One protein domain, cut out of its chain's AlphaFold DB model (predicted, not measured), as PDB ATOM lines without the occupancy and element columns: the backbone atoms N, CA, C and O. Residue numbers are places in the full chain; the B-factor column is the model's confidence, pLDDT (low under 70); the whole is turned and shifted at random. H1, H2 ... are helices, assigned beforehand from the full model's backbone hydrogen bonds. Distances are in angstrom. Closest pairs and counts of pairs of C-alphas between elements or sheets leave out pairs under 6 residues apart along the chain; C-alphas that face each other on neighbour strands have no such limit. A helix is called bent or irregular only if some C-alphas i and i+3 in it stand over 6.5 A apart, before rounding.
ATOM      1  N   ASN A  74     159.788 100.585 152.520       91.38
ATOM      2  CA  ASN A  74     160.233 101.258 153.737       91.38
ATOM      3  C   ASN A  74     159.368 102.477 154.066       91.38
ATOM      4  O   ASN A  74     158.921 102.624 155.204       91.38
ATOM      5  N   LYS A  75     159.018 103.305 153.070       92.19
ATOM      6  CA  LYS A  75     158.097 104.441 153.259       92.19
ATOM      7  C   LYS A  75     156.724 103.974 153.752       92.19
ATOM      8  O   LYS A  75     156.185 104.532 154.710       92.19
ATOM      9  N   LYS A  76     156.145 102.932 153.144       92.12
ATOM     10  CA  LYS A  76     154.836 102.384 153.554       92.12
ATOM     11  C   LYS A  76     154.872 101.811 154.967       92.12
ATOM     12  O   LYS A  76     153.962 102.077 155.753       92.12
ATOM     13  N   VAL A  77     155.921 101.066 155.293       92.56
ATOM     14  CA  VAL A  77     156.117 100.469 156.613       92.56
ATOM     15  C   VAL A  77     156.333 101.539 157.683       92.56
ATOM     16  O   VAL A  77     155.689 101.492 158.734       92.56
ATOM     17  N   TYR A  78     157.154 102.550 157.402       92.94
ATOM     18  CA  TYR A  78     157.362 103.693 158.288       92.94
ATOM     19  C   TYR A  78     156.047 104.424 158.579       92.94
ATOM     20  O   TYR A  78     155.733 104.706 159.735       92.94
ATOM     21  N   HIS A  79     155.225 104.679 157.554       92.81
ATOM     22  CA  HIS A  79     153.927 105.328 157.738       92.81
ATOM     23  C   HIS A  79     152.974 104.518 158.621       92.81
ATOM     24  O   HIS A  79     152.321 105.103 159.489       92.81
ATOM     25  N   LEU A  80     152.886 103.200 158.421       93.06
ATOM     26  CA  LEU A  80     152.044 102.347 159.259       93.06
ATOM     27  C   LEU A  80     152.567 102.302 160.698       93.06
ATOM     28  O   LEU A  80     151.783 102.496 161.624       93.06
ATOM     29  N   THR A  81     153.877 102.131 160.880       93.06
ATOM     30  CA  THR A  81     154.529 102.127 162.198       93.06
ATOM     31  C   THR A  81     154.239 103.429 162.935       93.06
ATOM     32  O   THR A  81     153.674 103.404 164.021       93.06
ATOM     33  N   LYS A  82     154.498 104.580 162.301       94.12
ATOM     34  CA  LYS A  82     154.253 105.905 162.880       94.12
ATOM     35  C   LYS A  82     152.792 106.094 163.288       94.12
ATOM     36  O   LYS A  82     152.525 106.497 164.416       94.12
ATOM     37  N   LYS A  83     151.843 105.782 162.396       92.56
ATOM     38  CA  LYS A  83     150.407 105.920 162.688       92.56
ATOM     39  C   LYS A  83     149.962 104.988 163.821       92.56
ATOM     40  O   LYS A  83     149.181 105.418 164.665       92.56
ATOM     41  N   LEU A  84     150.443 103.743 163.854       91.56
ATOM     42  CA  LEU A  84     150.142 102.812 164.943       91.56
ATOM     43  C   LEU A  84     150.723 103.310 166.263       91.56
ATOM     44  O   LEU A  84     149.973 103.412 167.227       91.56
ATOM     45  N   THR A  85     151.995 103.705 166.306       90.81
ATOM     46  CA  THR A  85     152.618 104.260 167.515       90.81
ATOM     47  C   THR A  85     151.819 105.446 168.053       90.81
ATOM     48  O   THR A  85     151.492 105.461 169.234       90.81
ATOM     49  N   THR A  86     151.372 106.371 167.194       90.38
ATOM     50  CA  THR A  86     150.504 107.483 167.618       90.38
ATOM     51  C   THR A  86     149.180 107.008 168.231       90.38
ATOM     52  O   THR A  86     148.718 107.602 169.199       90.38
ATOM     53  N   ILE A  87     148.563 105.942 167.708       87.75
ATOM     54  CA  ILE A  87     147.314 105.373 168.253       87.75
ATOM     55  C   ILE A  87     147.549 104.713 169.616       87.75
ATOM     56  O   ILE A  87     146.730 104.866 170.524       87.75
ATOM     57  N   PHE A  88     148.662 104.001 169.778       82.88
ATOM     58  CA  PHE A  88     149.041 103.407 171.060       82.88
ATOM     59  C   PHE A  88     149.404 104.473 172.103       82.88
ATOM     60  O   PHE A  88     149.070 104.318 173.274       82.88
ATOM     61  N   GLN A  89     149.999 105.586 171.672       82.19
ATOM     62  CA  GLN A  89     150.339 106.728 172.524       82.19
ATOM     63  C   GLN A  89     149.142 107.625 172.874       82.19
ATOM     64  O   GLN A  89     149.280 108.525 173.702       82.19
ATOM     65  N   MET A  90     147.954 107.402 172.297       82.12
ATOM     66  CA  MET A  90     146.758 108.148 172.697       82.12
ATOM     67  C   MET A  90     146.454 107.935 174.188       82.12
ATOM     68  O   MET A  90     146.450 106.804 174.674       82.12
ATOM     69  N   ASN A  91     146.127 109.023 174.895       63.03
ATOM     70  CA  ASN A  91     145.991 109.068 176.361       63.03
ATOM     71  C   ASN A  91     145.105 107.968 176.969       63.03
ATOM     72  O   ASN A  91     145.378 107.510 178.071       63.03
ATOM     73  N   GLN A  92     144.045 107.538 176.279       72.31
ATOM     74  CA  GLN A  92     143.165 106.472 176.777       72.31
ATOM     75  C   GLN A  92     143.863 105.108 176.806       72.31
ATOM     76  O   GLN A  92     143.738 104.369 177.780       72.31
ATOM     77  N   ASN A  93     144.629 104.797 175.761       73.06
ATOM     78  CA  ASN A  93     145.365 103.544 175.656       73.06
ATOM     79  C   ASN A  93     146.599 103.590 176.559       73.06
ATOM     80  O   ASN A  93     146.825 102.654 177.318       73.06
ATOM     81  N   LYS A  94     147.333 104.712 176.572       72.19
ATOM     82  CA  LYS A  94     148.510 104.886 177.438       72.19
ATOM     83  C   LYS A  94     148.164 104.690 178.922       72.19
ATOM     84  O   LYS A  94     148.904 103.998 179.611       72.19
ATOM     85  N   LYS A  95     147.003 105.179 179.382       70.38
ATOM     86  CA  LYS A  95     146.500 104.937 180.748       70.38
ATOM     87  C   LYS A  95     146.205 103.462 181.032       70.38
ATOM     88  O   LYS A  95     146.657 102.950 182.044       70.38
ATOM     89  N   GLN A  96     145.531 102.753 180.123       74.44
ATOM     90  CA  GLN A  96     145.250 101.315 180.295       74.44
ATOM     91  C   GLN A  96     146.526 100.462 180.317       74.44
ATOM     92  O   GLN A  96     146.607  99.476 181.047       74.44
ATOM     93  N   PHE A  97     147.531 100.839 179.519       73.62
ATOM     94  CA  PHE A  97     148.847 100.203 179.543       73.62
ATOM     95  C   PHE A  97     149.607 100.523 180.837       73.62
ATOM     96  O   PHE A  97     150.188  99.613 181.419       73.62
ATOM     97  N   GLN A  98     149.557 101.772 181.313       72.06
ATOM     98  CA  GLN A  98     150.139 102.187 182.593       72.06
ATOM     99  C   GLN A  98     149.521 101.429 183.767       72.06
ATOM    100  O   GLN A  98     150.254 100.817 184.527       72.06
ATOM    101  N   GLU A  99     148.193 101.373 183.874       73.81
ATOM    102  CA  GLU A  99     147.490 100.671 184.957       73.81
ATOM    103  C   GLU A  99     147.889  99.187 185.054       73.81
ATOM    104  O   GLU A  99     148.075  98.648 186.149       73.81
ATOM    105  N   LYS A 100     148.068  98.518 183.907       71.44
ATOM    106  CA  LYS A 100     148.508  97.117 183.862       71.44
ATOM    107  C   LYS A 100     150.001  96.941 184.141       71.44
ATOM    108  O   LYS A 100     150.354  95.958 184.783       71.44
ATOM    109  N   LEU A 101     150.855  97.879 183.723       67.06
ATOM    110  CA  LEU A 101     152.285  97.845 184.052       67.06
ATOM    111  C   LEU A 101     152.548  98.139 185.533       67.06
ATOM    112  O   LEU A 101     153.289  97.390 186.159       67.06
ATOM    113  N   SER A 102     151.901  99.160 186.109       62.41
ATOM    114  CA  SER A 102     152.046  99.533 187.526       62.41
ATOM    115  C   SER A 102     151.618  98.416 188.477       62.41
ATOM    116  O   SER A 102     152.099  98.342 189.600       62.41
ATOM    117  N   SER A 103     150.735  97.521 188.022       60.88
ATOM    118  CA  SER A 103     150.336  96.329 188.776       60.88
ATOM    119  C   SER A 103     151.409  95.226 188.782       60.88
ATOM    120  O   SER A 103     151.287  94.276 189.550       60.88
ATOM    121  N   SER A 104     152.430  95.311 187.917       56.06
ATOM    122  CA  SER A 104     153.419  94.250 187.689       56.06
ATOM    123  C   SER A 104     154.850  94.639 188.090       56.06
ATOM    124  O   SER A 104     155.545  93.761 188.590       56.06
ATOM    125  N   GLN A 105     155.279  95.898 187.906       49.84
ATOM    126  CA  GLN A 105     156.504  96.531 188.445       49.84
ATOM    127  C   GLN A 105     156.449  98.064 188.206       49.84
ATOM    128  O   GLN A 105     155.854  98.515 187.227       49.84
ATOM    129  N   ASN A 106     157.087  98.872 189.067       47.03
ATOM    130  CA  ASN A 106     157.255 100.321 188.863       47.03
ATOM    131  C   ASN A 106     158.188 100.580 187.667       47.03
ATOM    132  O   ASN A 106     159.398 100.442 187.802       47.03
ATOM    133  N   HIS A 107     157.625 100.942 186.517       53.28
ATOM    134  CA  HIS A 107     158.371 101.256 185.297       53.28
ATOM    135  C   HIS A 107     158.207 102.732 184.916       53.28
ATOM    136  O   HIS A 107     157.107 103.288 185.016       53.28
ATOM    137  N   ASP A 108     159.296 103.347 184.454       60.84
ATOM    138  CA  ASP A 108     159.336 104.747 184.031       60.84
ATOM    139  C   ASP A 108     158.573 104.957 182.706       60.84
ATOM    140  O   ASP A 108     158.401 104.044 181.893       60.84
ATOM    141  N   SER A 109     158.104 106.187 182.446       66.38
ATOM    142  CA  SER A 109     157.351 106.524 181.217       66.38
ATOM    143  C   SER A 109     158.107 106.166 179.927       66.38
ATOM    144  O   SER A 109     157.472 105.835 178.923       66.38
ATOM    145  N   ASP A 110     159.438 106.205 179.950       65.31
ATOM    146  CA  ASP A 110     160.286 105.916 178.790       65.31
ATOM    147  C   ASP A 110     160.341 104.412 178.466       65.31
ATOM    148  O   ASP A 110     160.445 104.014 177.302       65.31
ATOM    149  N   GLU A 111     160.165 103.547 179.468       79.94
ATOM    150  CA  GLU A 111     160.096 102.098 179.268       79.94
ATOM    151  C   GLU A 111     158.780 101.684 178.603       79.94
ATOM    152  O   GLU A 111     158.758 100.781 177.763       79.94
ATOM    153  N   LEU A 112     157.686 102.392 178.898       79.31
ATOM    154  CA  LEU A 112     156.393 102.194 178.239       79.31
ATOM    155  C   LEU A 112     156.456 102.508 176.748       79.31
ATOM    156  O   LEU A 112     155.976 101.716 175.936       79.31
ATOM    157  N   ASP A 113     157.061 103.636 176.376       84.00
ATOM    158  CA  ASP A 113     157.208 104.007 174.970       84.00
ATOM    159  C   ASP A 113     158.128 103.010 174.230       84.00
ATOM    160  O   ASP A 113     157.826 102.608 173.101       84.00
ATOM    161  N   ALA A 114     159.165 102.483 174.895       87.06
ATOM    162  CA  ALA A 114     160.000 101.408 174.355       87.06
ATOM    163  C   ALA A 114     159.250 100.068 174.201       87.06
ATOM    164  O   ALA A 114     159.482  99.334 173.236       87.06
ATOM    165  N   ILE A 115     158.354  99.719 175.129       85.69
ATOM    166  CA  ILE A 115     157.505  98.520 175.039       85.69
ATOM    167  C   ILE A 115     156.493  98.667 173.900       85.69
ATOM    168  O   ILE A 115     156.318  97.737 173.108       85.69
ATOM    169  N   VAL A 116     155.862  99.836 173.773       87.69
ATOM    170  CA  VAL A 116     154.934 100.140 172.678       87.69
ATOM    171  C   VAL A 116     155.642 100.033 171.330       87.69
ATOM    172  O   VAL A 116     155.111  99.375 170.437       87.69
ATOM    173  N   ASP A 117     156.849 100.586 171.180       89.56
ATOM    174  CA  ASP A 117     157.634 100.460 169.943       89.56
ATOM    175  C   ASP A 117     157.910  98.986 169.587       89.56
ATOM    176  O   ASP A 117     157.683  98.571 168.447       89.56
ATOM    177  N   ARG A 118     158.288  98.151 170.569       89.81
ATOM    178  CA  ARG A 118     158.476  96.699 170.360       89.81
ATOM    179  C   ARG A 118     157.191  96.015 169.888       89.81
ATOM    180  O   ARG A 118     157.212  95.235 168.930       89.81
ATOM    181  N   ILE A 119     156.063  96.311 170.535       90.50
ATOM    182  CA  ILE A 119     154.757  95.747 170.174       90.50
ATOM    183  C   ILE A 119     154.365  96.188 168.764       90.50
ATOM    184  O   ILE A 119     154.008  95.342 167.947       90.50
ATOM    185  N   VAL A 120     154.466  97.476 168.443       92.31
ATOM    186  CA  VAL A 120     154.093  97.992 167.122       92.31
ATOM    187  C   VAL A 120     154.952  97.342 166.042       92.31
ATOM    188  O   VAL A 120     154.390  96.740 165.125       92.31
ATOM    189  N   ARG A 121     156.285  97.364 166.171       90.94
ATOM    190  CA  ARG A 121     157.204  96.773 165.180       90.94
ATOM    191  C   ARG A 121     156.957  95.280 164.973       90.94
ATOM    192  O   ARG A 121     156.836  94.847 163.830       90.94
ATOM    193  N   SER A 122     156.770  94.507 166.044       91.81
ATOM    194  CA  SER A 122     156.447  93.076 165.924       91.81
ATOM    195  C   SER A 122     155.120  92.817 165.195       91.81
ATOM    196  O   SER A 122     155.000  91.871 164.411       91.81
ATOM    197  N   LYS A 123     154.109  93.675 165.392       91.25
ATOM    198  CA  LYS A 123     152.834  93.578 164.669       91.25
ATOM    199  C   LYS A 123     152.989  93.958 163.204       91.25
ATOM    200  O   LYS A 123     152.436  93.260 162.360       91.25
ATOM    201  N   VAL A 124     153.758  95.001 162.896       92.25
ATOM    202  CA  VAL A 124     154.071  95.387 161.514       92.25
ATOM    203  C   VAL A 124     154.744  94.234 160.773       92.25
ATOM    204  O   VAL A 124     154.273  93.858 159.704       92.25
ATOM    205  N   VAL A 125     155.761  93.613 161.378       90.62
ATOM    206  CA  VAL A 125     156.439  92.417 160.850       90.62
ATOM    207  C   VAL A 125     155.423  91.300 160.572       90.62
ATOM    208  O   VAL A 125     155.363  90.747 159.474       90.62
ATOM    209  N   LYS A 126     154.534  91.008 161.529       89.69
ATOM    210  CA  LYS A 126     153.493  89.981 161.363       89.69
ATOM    211  C   LYS A 126     152.497  90.291 160.232       89.69
ATOM    212  O   LYS A 126     151.955  89.355 159.649       89.69
ATOM    213  N   LEU A 127     152.252  91.567 159.920       89.69
ATOM    214  CA  LEU A 127     151.388  91.996 158.814       89.69
ATOM    215  C   LEU A 127     152.107  91.967 157.454       89.69
ATOM    216  O   LEU A 127     151.480  91.656 156.442       89.69
ATOM    217  N   THR A 128     153.407  92.268 157.408       87.88
ATOM    218  CA  THR A 128     154.183  92.323 156.158       87.88
ATOM    219  C   THR A 128     154.536  90.938 155.624       87.88
ATOM    220  O   THR A 128     154.338  90.676 154.434       87.88
ATOM    221  N   ILE A 129     155.010  90.029 156.484       84.31
ATOM    222  CA  ILE A 129     155.533  88.715 156.069       84.31
ATOM    223  C   ILE A 129     154.532  87.907 155.233       84.31
ATOM    224  O   ILE A 129     154.928  87.440 154.166       84.31
ATOM    225  N   PRO A 130     153.249  87.743 155.620       84.50
ATOM    226  CA  PRO A 130     152.310  86.924 154.849       84.50
ATOM    227  C   PRO A 130     152.030  87.471 153.445       84.50
ATOM    228  O   PRO A 130     151.570  86.744 152.569       84.50
ATOM    229  N   ARG A 131     152.256  88.771 153.226       83.25
ATOM    230  CA  ARG A 131     152.016  89.425 151.934       83.25
ATOM    231  C   ARG A 131     153.240  89.381 151.028       83.25
ATOM    232  O   ARG A 131     153.067  89.322 149.807       83.25
ATOM    233  N   MET A 132     154.429  89.416 151.625       80.38
ATOM    234  CA  MET A 132     155.714  89.465 150.930       80.38
ATOM    235  C   MET A 132     156.319  88.084 150.682       80.38
ATOM    236  O   MET A 132     156.890  87.863 149.621       80.38
ATOM    237  N   CYS A 133     156.174  87.157 151.626       79.81
ATOM    238  CA  CYS A 133     156.707  85.807 151.504       79.81
ATOM    239  C   CYS A 133     155.650  84.865 150.934       79.81
ATOM    240  O   CYS A 133     154.504  84.846 151.390       79.81
ATOM    241  N   THR A 134     156.047  84.043 149.973       73.50
ATOM    242  CA  THR A 134     155.255  82.895 149.536       73.50
ATOM    243  C   THR A 134     155.690  81.663 150.312       73.50
ATOM    244  O   THR A 134     156.874  81.479 150.589       73.50
ATOM    245  N   TYR A 135     154.728  80.832 150.706       74.69
ATOM    246  CA  TYR A 135     155.045  79.522 151.254       74.69
ATOM    247  C   TYR A 135     155.333  78.581 150.093       74.69
ATOM    248  O   TYR A 135     154.454  78.342 149.263       74.69
ATOM    249  N   ASP A 136     156.558  78.079 150.030       71.31
ATOM    250  CA  ASP A 136     156.909  77.042 149.081       71.31
ATOM    251  C   ASP A 136     156.647  75.674 149.722       71.31
ATOM    252  O   ASP A 136     157.293  75.274 150.693       71.31
ATOM    253  N   SER A 137     155.651  74.964 149.188       65.25
ATOM    254  CA  SER A 137     155.245  73.651 149.695       65.25
ATOM    255  C   SER A 137     156.325  72.585 149.509       65.25
ATOM    256  O   SER A 137     156.277  71.567 150.198       65.25
ATOM    257  N   THR A 138     157.272  72.800 148.591       67.75
ATOM    258  CA  THR A 138     158.324  71.828 148.278       67.75
ATOM    259  C   THR A 138     159.481  71.915 149.268       67.75
ATOM    260  O   THR A 138     159.882  70.909 149.845       67.75
ATOM    261  N   THR A 139     159.958  73.127 149.550       68.44
ATOM    262  CA  THR A 139     161.070  73.376 150.481       68.44
ATOM    263  C   THR A 139     160.620  73.595 151.926       68.44
ATOM    264  O   THR A 139     161.461  73.711 152.815       68.44
ATOM    265  N   LYS A 140     159.301  73.665 152.182       68.31
ATOM    266  CA  LYS A 140     158.682  74.020 153.479       68.31
ATOM    267  C   LYS A 140     159.203  75.338 154.069       68.31
ATOM    268  O   LYS A 140     158.996  75.618 155.251       68.31
ATOM    269  N   ASN A 141     159.834  76.170 153.243       69.19
ATOM    270  CA  ASN A 141     160.438  77.429 153.640       69.19
ATOM    271  C   ASN A 141     159.630  78.601 153.079       69.19
ATOM    272  O   ASN A 141     159.035  78.543 152.001       69.19
ATOM    273  N   LYS A 142     159.587  79.695 153.843       71.06
ATOM    274  CA  LYS A 142     159.018  80.956 153.367       71.06
ATOM    275  C   LYS A 142     160.061  81.644 152.500       71.06
ATOM    276  O   LYS A 142     161.074  82.109 153.016       71.06
ATOM    277  N   THR A 143     159.805  81.710 151.201       76.56
ATOM    278  CA  THR A 143     160.690  82.369 150.243       76.56
ATOM    279  C   THR A 143     160.262  83.824 150.074       76.56
ATOM    280  O   THR A 143     159.086  84.129 149.844       76.56
ATOM    281  N   ALA A 144     161.216  84.740 150.244       78.06
ATOM    282  CA  ALA A 144     161.027  86.171 150.027       78.06
ATOM    283  C   ALA A 144     161.693  86.607 148.710       78.06
ATOM    284  O   ALA A 144     162.737  86.054 148.347       78.06
ATOM    285  N   PRO A 145     161.128  87.610 148.011       82.12
ATOM    286  CA  PRO A 145     161.780  88.252 146.874       82.12
ATOM    287  C   PRO A 145     163.199  88.715 147.219       82.12
ATOM    288  O   PRO A 145     163.414  89.229 148.315       82.12
ATOM    289  N   ALA A 146     164.136  88.595 146.273       81.69
ATOM    290  CA  ALA A 146     165.547  88.947 146.475       81.69
ATOM    291  C   ALA A 146     165.737  90.362 147.055       81.69
ATOM    292  O   ALA A 146     166.487  90.543 148.003       81.69
ATOM    293  N   TRP A 147     164.962  91.340 146.578       85.75
ATOM    294  CA  TRP A 147     165.019  92.729 147.053       85.75
ATOM    295  C   TRP A 147     164.521  92.940 148.497       85.75
ATOM    296  O   TRP A 147     164.767  93.990 149.075       85.75
ATOM    297  N   ILE A 148     163.820  91.969 149.097       84.75
ATOM    298  CA  ILE A 148     163.367  92.020 150.503       84.75
ATOM    299  C   ILE A 148     164.360  91.330 151.436       84.75
ATOM    300  O   ILE A 148     164.374  91.626 152.630       84.75
ATOM    301  N   GLN A 149     165.185  90.416 150.923       82.00
ATOM    302  CA  GLN A 149     166.125  89.655 151.749       82.00
ATOM    303  C   GLN A 149     167.105  90.577 152.484       82.00
ATOM    304  O   GLN A 149     167.426  90.311 153.634       82.00
ATOM    305  N   SER A 150     167.473  91.697 151.859       76.88
ATOM    306  CA  SER A 150     168.324  92.739 152.440       76.88
ATOM    307  C   SER A 150     167.616  93.670 153.435       76.88
ATOM    308  O   SER A 150     168.236  94.605 153.923       76.88
ATOM    309  N   SER A 151     166.317  93.489 153.695       83.38
ATOM    310  CA  SER A 151     165.559  94.384 154.578       83.38
ATOM    311  C   SER A 151     165.595  93.938 156.040       83.38
ATOM    312  O   SER A 151     165.391  92.758 156.340       83.38
ATOM    313  N   ASP A 152     165.691  94.908 156.954       84.38
ATOM    314  CA  ASP A 152     165.657  94.710 158.412       84.38
ATOM    315  C   ASP A 152     164.465  93.845 158.860       84.38
ATOM    316  O   ASP A 152     164.548  93.045 159.786       84.38
ATOM    317  N   PHE A 153     163.317  93.975 158.187       83.31
ATOM    318  CA  PHE A 153     162.099  93.233 158.525       83.31
ATOM    319  C   PHE A 153     162.216  91.735 158.254       83.31
ATOM    320  O   PHE A 153     161.593  90.938 158.961       83.31
ATOM    321  N   PHE A 154     162.970  91.353 157.223       83.25
ATOM    322  CA  PHE A 154     163.235  89.953 156.930       83.25
ATOM    323  C   PHE A 154     164.254  89.383 157.915       83.25
ATOM    324  O   PHE A 154     164.033  88.291 158.433       83.25
ATOM    325  N   GLU A 155     165.287  90.151 158.262       86.19
ATOM    326  CA  GLU A 155     166.259  89.780 159.294       86.19
ATOM    327  C   GLU A 155     165.584  89.553 160.656       86.19
ATOM    328  O   GLU A 155     165.737  88.486 161.247       86.19
ATOM    329  N   ILE A 156     164.723  90.480 161.099       86.19
ATOM    330  CA  ILE A 156     163.931  90.348 162.339       86.19
ATOM    331  C   ILE A 156     163.061  89.083 162.330       86.19
ATOM    332  O   ILE A 156     162.769  88.509 163.382       86.19
ATOM    333  N   PHE A 157     162.585  88.661 161.157       84.44
ATOM    334  CA  PHE A 157     161.769  87.460 161.040       84.44
ATOM    335  C   PHE A 157     162.594  86.171 161.104       84.44
ATOM    336  O   PHE A 157     162.143  85.202 161.719       84.44
ATOM    337  N   GLN A 158     163.762  86.153 160.460       84.81
ATOM    338  CA  GLN A 158     164.660  84.998 160.455       84.81
ATOM    339  C   GLN A 158     165.313  84.795 161.818       84.81
ATOM    340  O   GLN A 158     165.362  83.672 162.326       84.81
ATOM    341  N   ASP A 159     165.760  85.887 162.437       88.75
ATOM    342  CA  ASP A 159     166.356  85.844 163.755       88.75
ATOM    343  C   ASP A 159     165.278  85.662 164.832       88.75
ATOM    344  O   ASP A 159     164.510  86.563 165.187       88.75
ATOM    345  N   LYS A 160     165.231  84.445 165.376       84.38
ATOM    346  CA  LYS A 160     164.335  84.081 166.474       84.38
ATOM    347  C   LYS A 160     164.711  84.742 167.793       84.38
ATOM    348  O   LYS A 160     163.862  84.704 168.671       84.38
ATOM    349  N   GLN A 161     165.921  85.294 167.932       88.12
ATOM    350  CA  GLN A 161     166.425  85.959 169.141       88.12
ATOM    351  C   GLN A 161     166.246  87.482 169.108       88.12
ATOM    352  O   GLN A 161     166.441  88.157 170.121       88.12
ATOM    353  N   ASN A 162     165.817  88.038 167.973       90.12
ATOM    354  CA  ASN A 162     165.647  89.474 167.834       90.12
ATOM    355  C   ASN A 162     164.552  90.012 168.774       90.12
ATOM    356  O   ASN A 162     163.425  89.508 168.819       90.12
ATOM    357  N   LYS A 163     164.850  91.121 169.460       88.44
ATOM    358  CA  LYS A 163     163.936  91.858 170.352       88.44
ATOM    359  C   LYS A 163     162.591  92.224 169.708       88.44
ATOM    360  O   LYS A 163     161.602  92.397 170.422       88.44
ATOM    361  N   TYR A 164     162.541  92.369 168.384       89.44
ATOM    362  CA  TYR A 164     161.333  92.734 167.637       89.44
ATOM    363  C   TYR A 164     160.592  91.535 167.027       89.44
ATOM    364  O   TYR A 164     159.556  91.721 166.380       89.44
ATOM    365  N   ASN A 165     161.080  90.310 167.243       92.38
ATOM    366  CA  ASN A 165     160.463  89.109 166.698       92.38
ATOM    367  C   ASN A 165     159.041  88.911 167.278       92.38
ATOM    368  O   ASN A 165     158.860  88.972 168.501       92.38
ATOM    369  N   PRO A 166     158.016  88.630 166.446       89.19
ATOM    370  CA  PRO A 166     156.640  88.439 166.908       89.19
ATOM    371  C   PRO A 166     156.471  87.378 167.997       89.19
ATOM    372  O   PRO A 166     155.615  87.543 168.867       89.19
ATOM    373  N   SER A 167     157.257  86.300 167.948       89.25
ATOM    374  CA  SER A 167     157.183  85.210 168.921       89.25
ATOM    375  C   SER A 167     157.755  85.630 170.273       89.25
ATOM    376  O   SER A 167     157.091  85.437 171.289       89.25
ATOM    377  N   ILE A 168     158.928  86.278 170.279       89.50
ATOM    378  CA  ILE A 168     159.569  86.802 171.495       89.50
ATOM    379  C   ILE A 168     158.695  87.855 172.157       89.50
ATOM    380  O   ILE A 168     158.430  87.781 173.353       89.50
ATOM    381  N   VAL A 169     158.213  88.832 171.386       89.50
ATOM    382  CA  VAL A 169     157.363  89.892 171.939       89.50
ATOM    383  C   VAL A 169     156.089  89.294 172.534       89.50
ATOM    384  O   VAL A 169     155.624  89.742 173.581       89.50
ATOM    385  N   TYR A 170     155.537  88.246 171.922       89.31
ATOM    386  CA  TYR A 170     154.379  87.563 172.482       89.31
ATOM    387  C   TYR A 170     154.688  86.874 173.819       89.31
ATOM    388  O   TYR A 170     153.964  87.097 174.789       89.31
ATOM    389  N   SER A 171     155.761  86.080 173.885       89.56
ATOM    390  CA  SER A 171     156.101  85.290 175.073       89.56
ATOM    391  C   SER A 171     156.672  86.119 176.224       89.56
ATOM    392  O   SER A 171     156.353  85.841 177.373       89.56
ATOM    393  N   GLN A 172     157.500  87.125 175.934       88.12
ATOM    394  CA  GLN A 172     158.205  87.913 176.950       88.12
ATOM    395  C   GLN A 172     157.441  89.165 177.388       88.12
ATOM    396  O   GLN A 172     157.609  89.606 178.518       88.12
ATOM    397  N   ILE A 173     156.621  89.758 176.514       85.69
ATOM    398  CA  ILE A 173     155.955  91.041 176.798       85.69
ATOM    399  C   ILE A 173     154.445  90.845 176.919       85.69
ATOM    400  O   ILE A 173     153.852  91.194 177.934       85.69
ATOM    401  N   ILE A 174     153.792  90.286 175.898       86.25
ATOM    402  CA  ILE A 174     152.323  90.306 175.820       86.25
ATOM    403  C   ILE A 174     151.668  89.368 176.843       86.25
ATOM    404  O   ILE A 174     150.673  89.762 177.458       86.25
ATOM    405  N   VAL A 175     152.188  88.146 177.005       87.31
ATOM    406  CA  VAL A 175     151.637  87.152 177.942       87.31
ATOM    407  C   VAL A 175     151.887  87.544 179.404       87.31
ATOM    408  O   VAL A 175     150.898  87.623 180.133       87.31
ATOM    409  N   PRO A 176     153.124  87.863 179.842       86.69
ATOM    410  CA  PRO A 176     153.389  88.191 181.245       86.69
ATOM    411  C   PRO A 176     152.641  89.438 181.720       86.69
ATOM    412  O   PRO A 176     152.143  89.471 182.838       86.69
ATOM    413  N   LEU A 177     152.493  90.441 180.848       82.88
ATOM    414  CA  LEU A 177     151.814  91.698 181.174       82.88
ATOM    415  C   LEU A 177     150.293  91.658 180.933       82.88
ATOM    416  O   LEU A 177     149.606  92.656 181.143       82.88
ATOM    417  N   GLY A 178     149.744  90.542 180.439       83.75
ATOM    418  CA  GLY A 178     148.306  90.408 180.183       83.75
ATOM    419  C   GLY A 178     147.747  91.425 179.175       83.75
ATOM    420  O   GLY A 178     146.594  91.842 179.289       83.75
ATOM    421  N   LEU A 179     148.542  91.838 178.180       84.44
ATOM    422  CA  LEU A 179     148.197  92.921 177.238       84.44
ATOM    423  C   LEU A 179     147.331  92.463 176.051       84.44
ATOM    424  O   LEU A 179     146.803  93.288 175.302       84.44
ATOM    425  N   ASN A 180     147.157  91.151 175.872       87.81
ATOM    426  CA  ASN A 180     146.363  90.549 174.795       87.81
ATOM    427  C   ASN A 180     144.957  91.160 174.586       87.81
ATOM    428  O   ASN A 180     144.644  91.505 173.440       87.81
ATOM    429  N   PRO A 181     144.101  91.325 175.617       88.38
ATOM    430  CA  PRO A 181     142.765  91.897 175.432       88.38
ATOM    431  C   PRO A 181     142.811  93.363 174.987       88.38
ATOM    432  O   PRO A 181     142.035  93.762 174.119       88.38
ATOM    433  N   ILE A 182     143.754  94.150 175.514       85.69
ATOM    434  CA  ILE A 182     143.915  95.571 175.171       85.69
ATOM    435  C   ILE A 182     144.355  95.708 173.713       85.69
ATOM    436  O   ILE A 182     143.734  96.430 172.936       85.69
ATOM    437  N   ILE A 183     145.382  94.954 173.310       87.88
ATOM    438  CA  ILE A 183     145.864  94.937 171.924       87.88
ATOM    439  C   ILE A 183     144.743  94.488 170.979       87.88
ATOM    440  O   ILE A 183     144.544  95.095 169.929       87.88
ATOM    441  N   SER A 184     143.984  93.456 171.351       90.12
ATOM    442  CA  SER A 184     142.867  92.965 170.539       90.12
ATOM    443  C   SER A 184     141.795  94.037 170.353       90.12
ATOM    444  O   SER A 184     141.347  94.250 169.229       90.12
ATOM    445  N   LYS A 185     141.441  94.767 171.417       89.75
ATOM    446  CA  LYS A 185     140.495  95.889 171.358       89.75
ATOM    447  C   LYS A 185     140.991  97.005 170.432       89.75
ATOM    448  O   LYS A 185     140.254  97.418 169.545       89.75
ATOM    449  N   ILE A 186     142.260  97.407 170.553       88.94
ATOM    450  CA  ILE A 186     142.870  98.435 169.690       88.94
ATOM    451  C   ILE A 186     142.822  98.021 168.212       88.94
ATOM    452  O   ILE A 186     142.469  98.818 167.349       88.94
ATOM    453  N   PHE A 187     143.132  96.764 167.889       88.50
ATOM    454  CA  PHE A 187     143.084  96.277 166.504       88.50
ATOM    455  C   PHE A 187     141.658  96.043 165.974       88.50
ATOM    456  O   PHE A 187     141.459  95.941 164.760       88.50
ATOM    457  N   GLN A 188     140.655  95.973 166.851       90.69
ATOM    458  CA  GLN A 188     139.247  95.930 166.458       90.69
ATOM    459  C   GLN A 188     138.684  97.315 166.118       90.69
ATOM    460  O   GLN A 188     137.686  97.391 165.396       90.69
ATOM    461  N   ASP A 189     139.338  98.397 166.550       91.88
ATOM    462  CA  ASP A 189     138.907  99.751 166.225       91.88
ATOM    463  C   ASP A 189     138.853  99.975 164.711       91.88
ATOM    464  O   ASP A 189     139.788  99.680 163.959       91.88
ATOM    465  N   LYS A 190     137.759 100.599 164.258       93.12
ATOM    466  CA  LYS A 190     137.524 100.918 162.840       93.12
ATOM    467  C   LYS A 190     138.689 101.696 162.220       93.12
ATOM    468  O   LYS A 190     139.036 101.460 161.066       93.12
ATOM    469  N   LYS A 191     139.314 102.593 162.996       90.62
ATOM    470  CA  LYS A 191     140.478 103.378 162.561       90.62
ATOM    471  C   LYS A 191     141.667 102.469 162.248       90.62
ATOM    472  O   LYS A 191     142.180 102.527 161.135       90.62
ATOM    473  N   VAL A 192     142.054 101.590 163.173       91.94
ATOM    474  CA  VAL A 192     143.181 100.665 162.973       91.94
ATOM    475  C   VAL A 192     142.894  99.698 161.829       91.94
ATOM    476  O   VAL A 192     143.747  99.530 160.963       91.94
ATOM    477  N   ARG A 193     141.674  99.151 161.738       92.25
ATOM    478  CA  ARG A 193     141.276  98.299 160.605       92.25
ATOM    479  C   ARG A 193     141.433  99.012 159.266       92.25
ATOM    480  O   ARG A 193     142.058  98.461 158.371       92.25
ATOM    481  N   SER A 194     140.941 100.248 159.153       93.50
ATOM    482  CA  SER A 194     141.074 101.032 157.919       93.50
ATOM    483  C   SER A 194     142.533 101.328 157.550       93.50
ATOM    484  O   SER A 194     142.883 101.306 156.374       93.50
ATOM    485  N   LEU A 195     143.402 101.537 158.547       93.50
ATOM    486  CA  LEU A 195     144.836 101.742 158.334       93.50
ATOM    487  C   LEU A 195     145.540 100.467 157.869       93.50
ATOM    488  O   LEU A 195     146.385 100.528 156.979       93.50
ATOM    489  N   VAL A 196     145.185  99.317 158.446       92.50
ATOM    490  CA  VAL A 196     145.713  98.019 158.013       92.50
ATOM    491  C   VAL A 196     145.251  97.718 156.587       92.50
ATOM    492  O   VAL A 196     146.086  97.363 155.762       92.50
ATOM    493  N   THR A 197     143.979  97.941 156.245       92.44
ATOM    494  CA  THR A 197     143.495  97.716 154.872       92.44
ATOM    495  C   THR A 197     144.123  98.684 153.865       92.44
ATOM    496  O   THR A 197     144.478  98.272 152.766       92.44
ATOM    497  N   GLU A 198     144.316  99.962 154.222       92.62
ATOM    498  CA  GLU A 198     145.032 100.938 153.380       92.62
ATOM    499  C   GLU A 198     146.473 100.481 153.101       92.62
ATOM    500  O   GLU A 198     146.950 100.547 151.965       92.62
ATOM    501  N   PHE A 199     147.158  99.974 154.126       93.56
ATOM    502  CA  PHE A 199     148.501  99.430 153.992       93.56
ATOM    503  C   PHE A 199     148.538  98.171 153.123       93.56
ATOM    504  O   PHE A 199     149.376  98.078 152.226       93.56
ATOM    505  N   GLU A 200     147.613  97.233 153.334       91.25
ATOM    506  CA  GLU A 200     147.506  96.018 152.523       91.25
ATOM    507  C   GLU A 200     147.249  96.334 151.048       91.25
ATOM    508  O   GLU A 200     147.923  95.776 150.186       91.25
ATOM    509  N   ASN A 201     146.343  97.267 150.747       90.31
ATOM    510  CA  ASN A 201     146.099  97.731 149.380       90.31
ATOM    511  C   ASN A 201     147.352  98.390 148.790       90.31
ATOM    512  O   ASN A 201     147.732  98.120 147.653       90.31
ATOM    513  N   GLY A 202     148.070  99.189 149.587       90.94
ATOM    514  CA  GLY A 202     149.353  99.766 149.189       90.94
ATOM    515  C   GLY A 202     150.400  98.710 148.815       90.94
ATOM    516  O   GLY A 202     151.094  98.867 147.812       90.94
ATOM    517  N   LEU A 203     150.490  97.621 149.580       89.81
ATOM    518  CA  LEU A 203     151.383  96.497 149.288       89.81
ATOM    519  C   LEU A 203     150.908  95.657 148.095       89.81
ATOM    520  O   LEU A 203     151.727  95.197 147.300       89.81
ATOM    521  N   ASN A 204     149.598  95.472 147.928       88.25
ATOM    522  CA  ASN A 204     149.039  94.786 146.764       88.25
ATOM    523  C   ASN A 204     149.307  95.572 145.477       88.25
ATOM    524  O   ASN A 204     149.647  94.964 144.458       88.25
ATOM    525  N   MET A 205     149.227  96.903 145.540       88.00
ATOM    526  CA  MET A 205     149.623  97.793 144.453       88.00
ATOM    527  C   MET A 205     151.136  97.740 144.212       88.00
ATOM    528  O   MET A 205     151.551  97.717 143.058       88.00
ATOM    529  N   LEU A 206     151.971  97.637 145.259       89.75
ATOM    530  CA  LEU A 206     153.426  97.450 145.123       89.75
ATOM    531  C   LEU A 206     153.791  96.132 144.412       89.75
ATOM    532  O   LEU A 206     154.718  96.109 143.606       89.75
ATOM    533  N   LEU A 207     153.069  95.051 144.704       86.00
ATOM    534  CA  LEU A 207     153.297  93.722 144.128       86.00
ATOM    535  C   LEU A 207     152.516  93.465 142.830       86.00
ATOM    536  O   LEU A 207     152.581  92.358 142.296       86.00
ATOM    537  N   ASN A 208     151.744  94.448 142.354       85.00
ATOM    538  CA  ASN A 208     150.857  94.324 141.196       85.00
ATOM    539  C   ASN A 208     149.926  93.085 141.273       85.00
ATOM    540  O   ASN A 208     149.685  92.375 140.296       85.00
ATOM    541  N   LYS A 209     149.417  92.781 142.480       76.31
ATOM    542  CA  LYS A 209     148.515  91.639 142.731       76.31
ATOM    543  C   LYS A 209     147.053  91.953 142.391       76.31
ATOM    544  O   LYS A 209     146.289  91.027 142.131       76.31
ATOM    545  N   GLU A 210     146.654  93.225 142.389       62.75
ATOM    546  CA  GLU A 210     145.262  93.639 142.138       62.75
ATOM    547  C   GLU A 210     144.847  93.456 140.673       62.75
ATOM    548  O   GLU A 210     143.766  92.931 140.409       62.75
ATOM    549  N   ASN A 211     145.725  93.788 139.724       57.12
ATOM    550  CA  ASN A 211     145.445  93.598 138.298       57.12
ATOM    551  C   ASN A 211     145.377  92.112 137.930       57.12
ATOM    552  O   ASN A 211     144.487  91.715 137.188       57.12
TER     553      ASN A 211
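Overview. This is residues 74 to 211 of the 467 residues of the protein "BUD22 domain-containing protein" of Saccharomycodes ludwigii (UniProt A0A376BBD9). A long helix, H3, runs through the middle, with the antiparallel pair H1 and H8 on one side of it and the short helices H5 and H6 on the other; H1 crosses H3 steeply. H2 and H7 lie towards one end, H4 and the loop of residues 133 to 145 at the other. The printed part has 138 residues, with eight named helices in the order H1 to H8 and no named strand: all helix. It is compact, with a radius of gyration of the C-alphas of 16.2 A, and only just elongated, spanning 47 by 31 by 22 A.

Along the chain. H3, residues 109 to 132, measures 34.8 A and begins with C-alpha 109 at (157.351, 106.524, 181.217); it is only just irregular, C-alphas 127 and 130 being 6.50 A apart. H1 is residues 74 to 88, 20.7 A; H8 is 190 to 206, 24.1 A, ending with C-alpha 206 at (153.426, 97.450, 145.123). H2 is residues 91 to 102, 15.9 A, H4 146 to 149, H5 152 to 158, H6 166 to 174 and H7 180 to 188.

Arrangement. H3, the hub, touches H1 with residues 116 to 124 alone, opposite ways at a steep tilt of 45 degrees; the closest C-alphas, of Val 120 and Thr 81, are 6.4 A apart. With residues 115 to 126 alone it touches H6, at a shallow tilt of 28 degrees, opposite ways; the closest C-alphas are Ser 122 and Pro 166, 4.7 A. With residues 125 to 129 alone it touches H5, about perpendicular at 76 degrees; closest are C-alphas 125 and 153, 6.2 A. H1 touches H8, opposite ways at a shallow 5 degrees; closest are C-alphas 80 and 199, 7.0 A. H2 and H7 are close but not clearly touching, C-alphas 96 and 182 being 7.8 A apart; so are H4 and H5, at C-alphas 148 and 154, 6.8 A. Every O i to N i+4 pair is within hydrogen-bond range in H1, H2, H5, H6, H7 and H8, and 18 of 20 in H3; H4 is too short for one.

Size, cuts and confidence. The C-alphas farthest apart, of Asn 106 and Asn 211, are 52.4 A apart. The printed part has no cut; the link from H3 to H4 is long. Mean pLDDT of the printed part is 83.0, with residues 91, 101 to 110, 137 to 141 and 210 to 211 under 70.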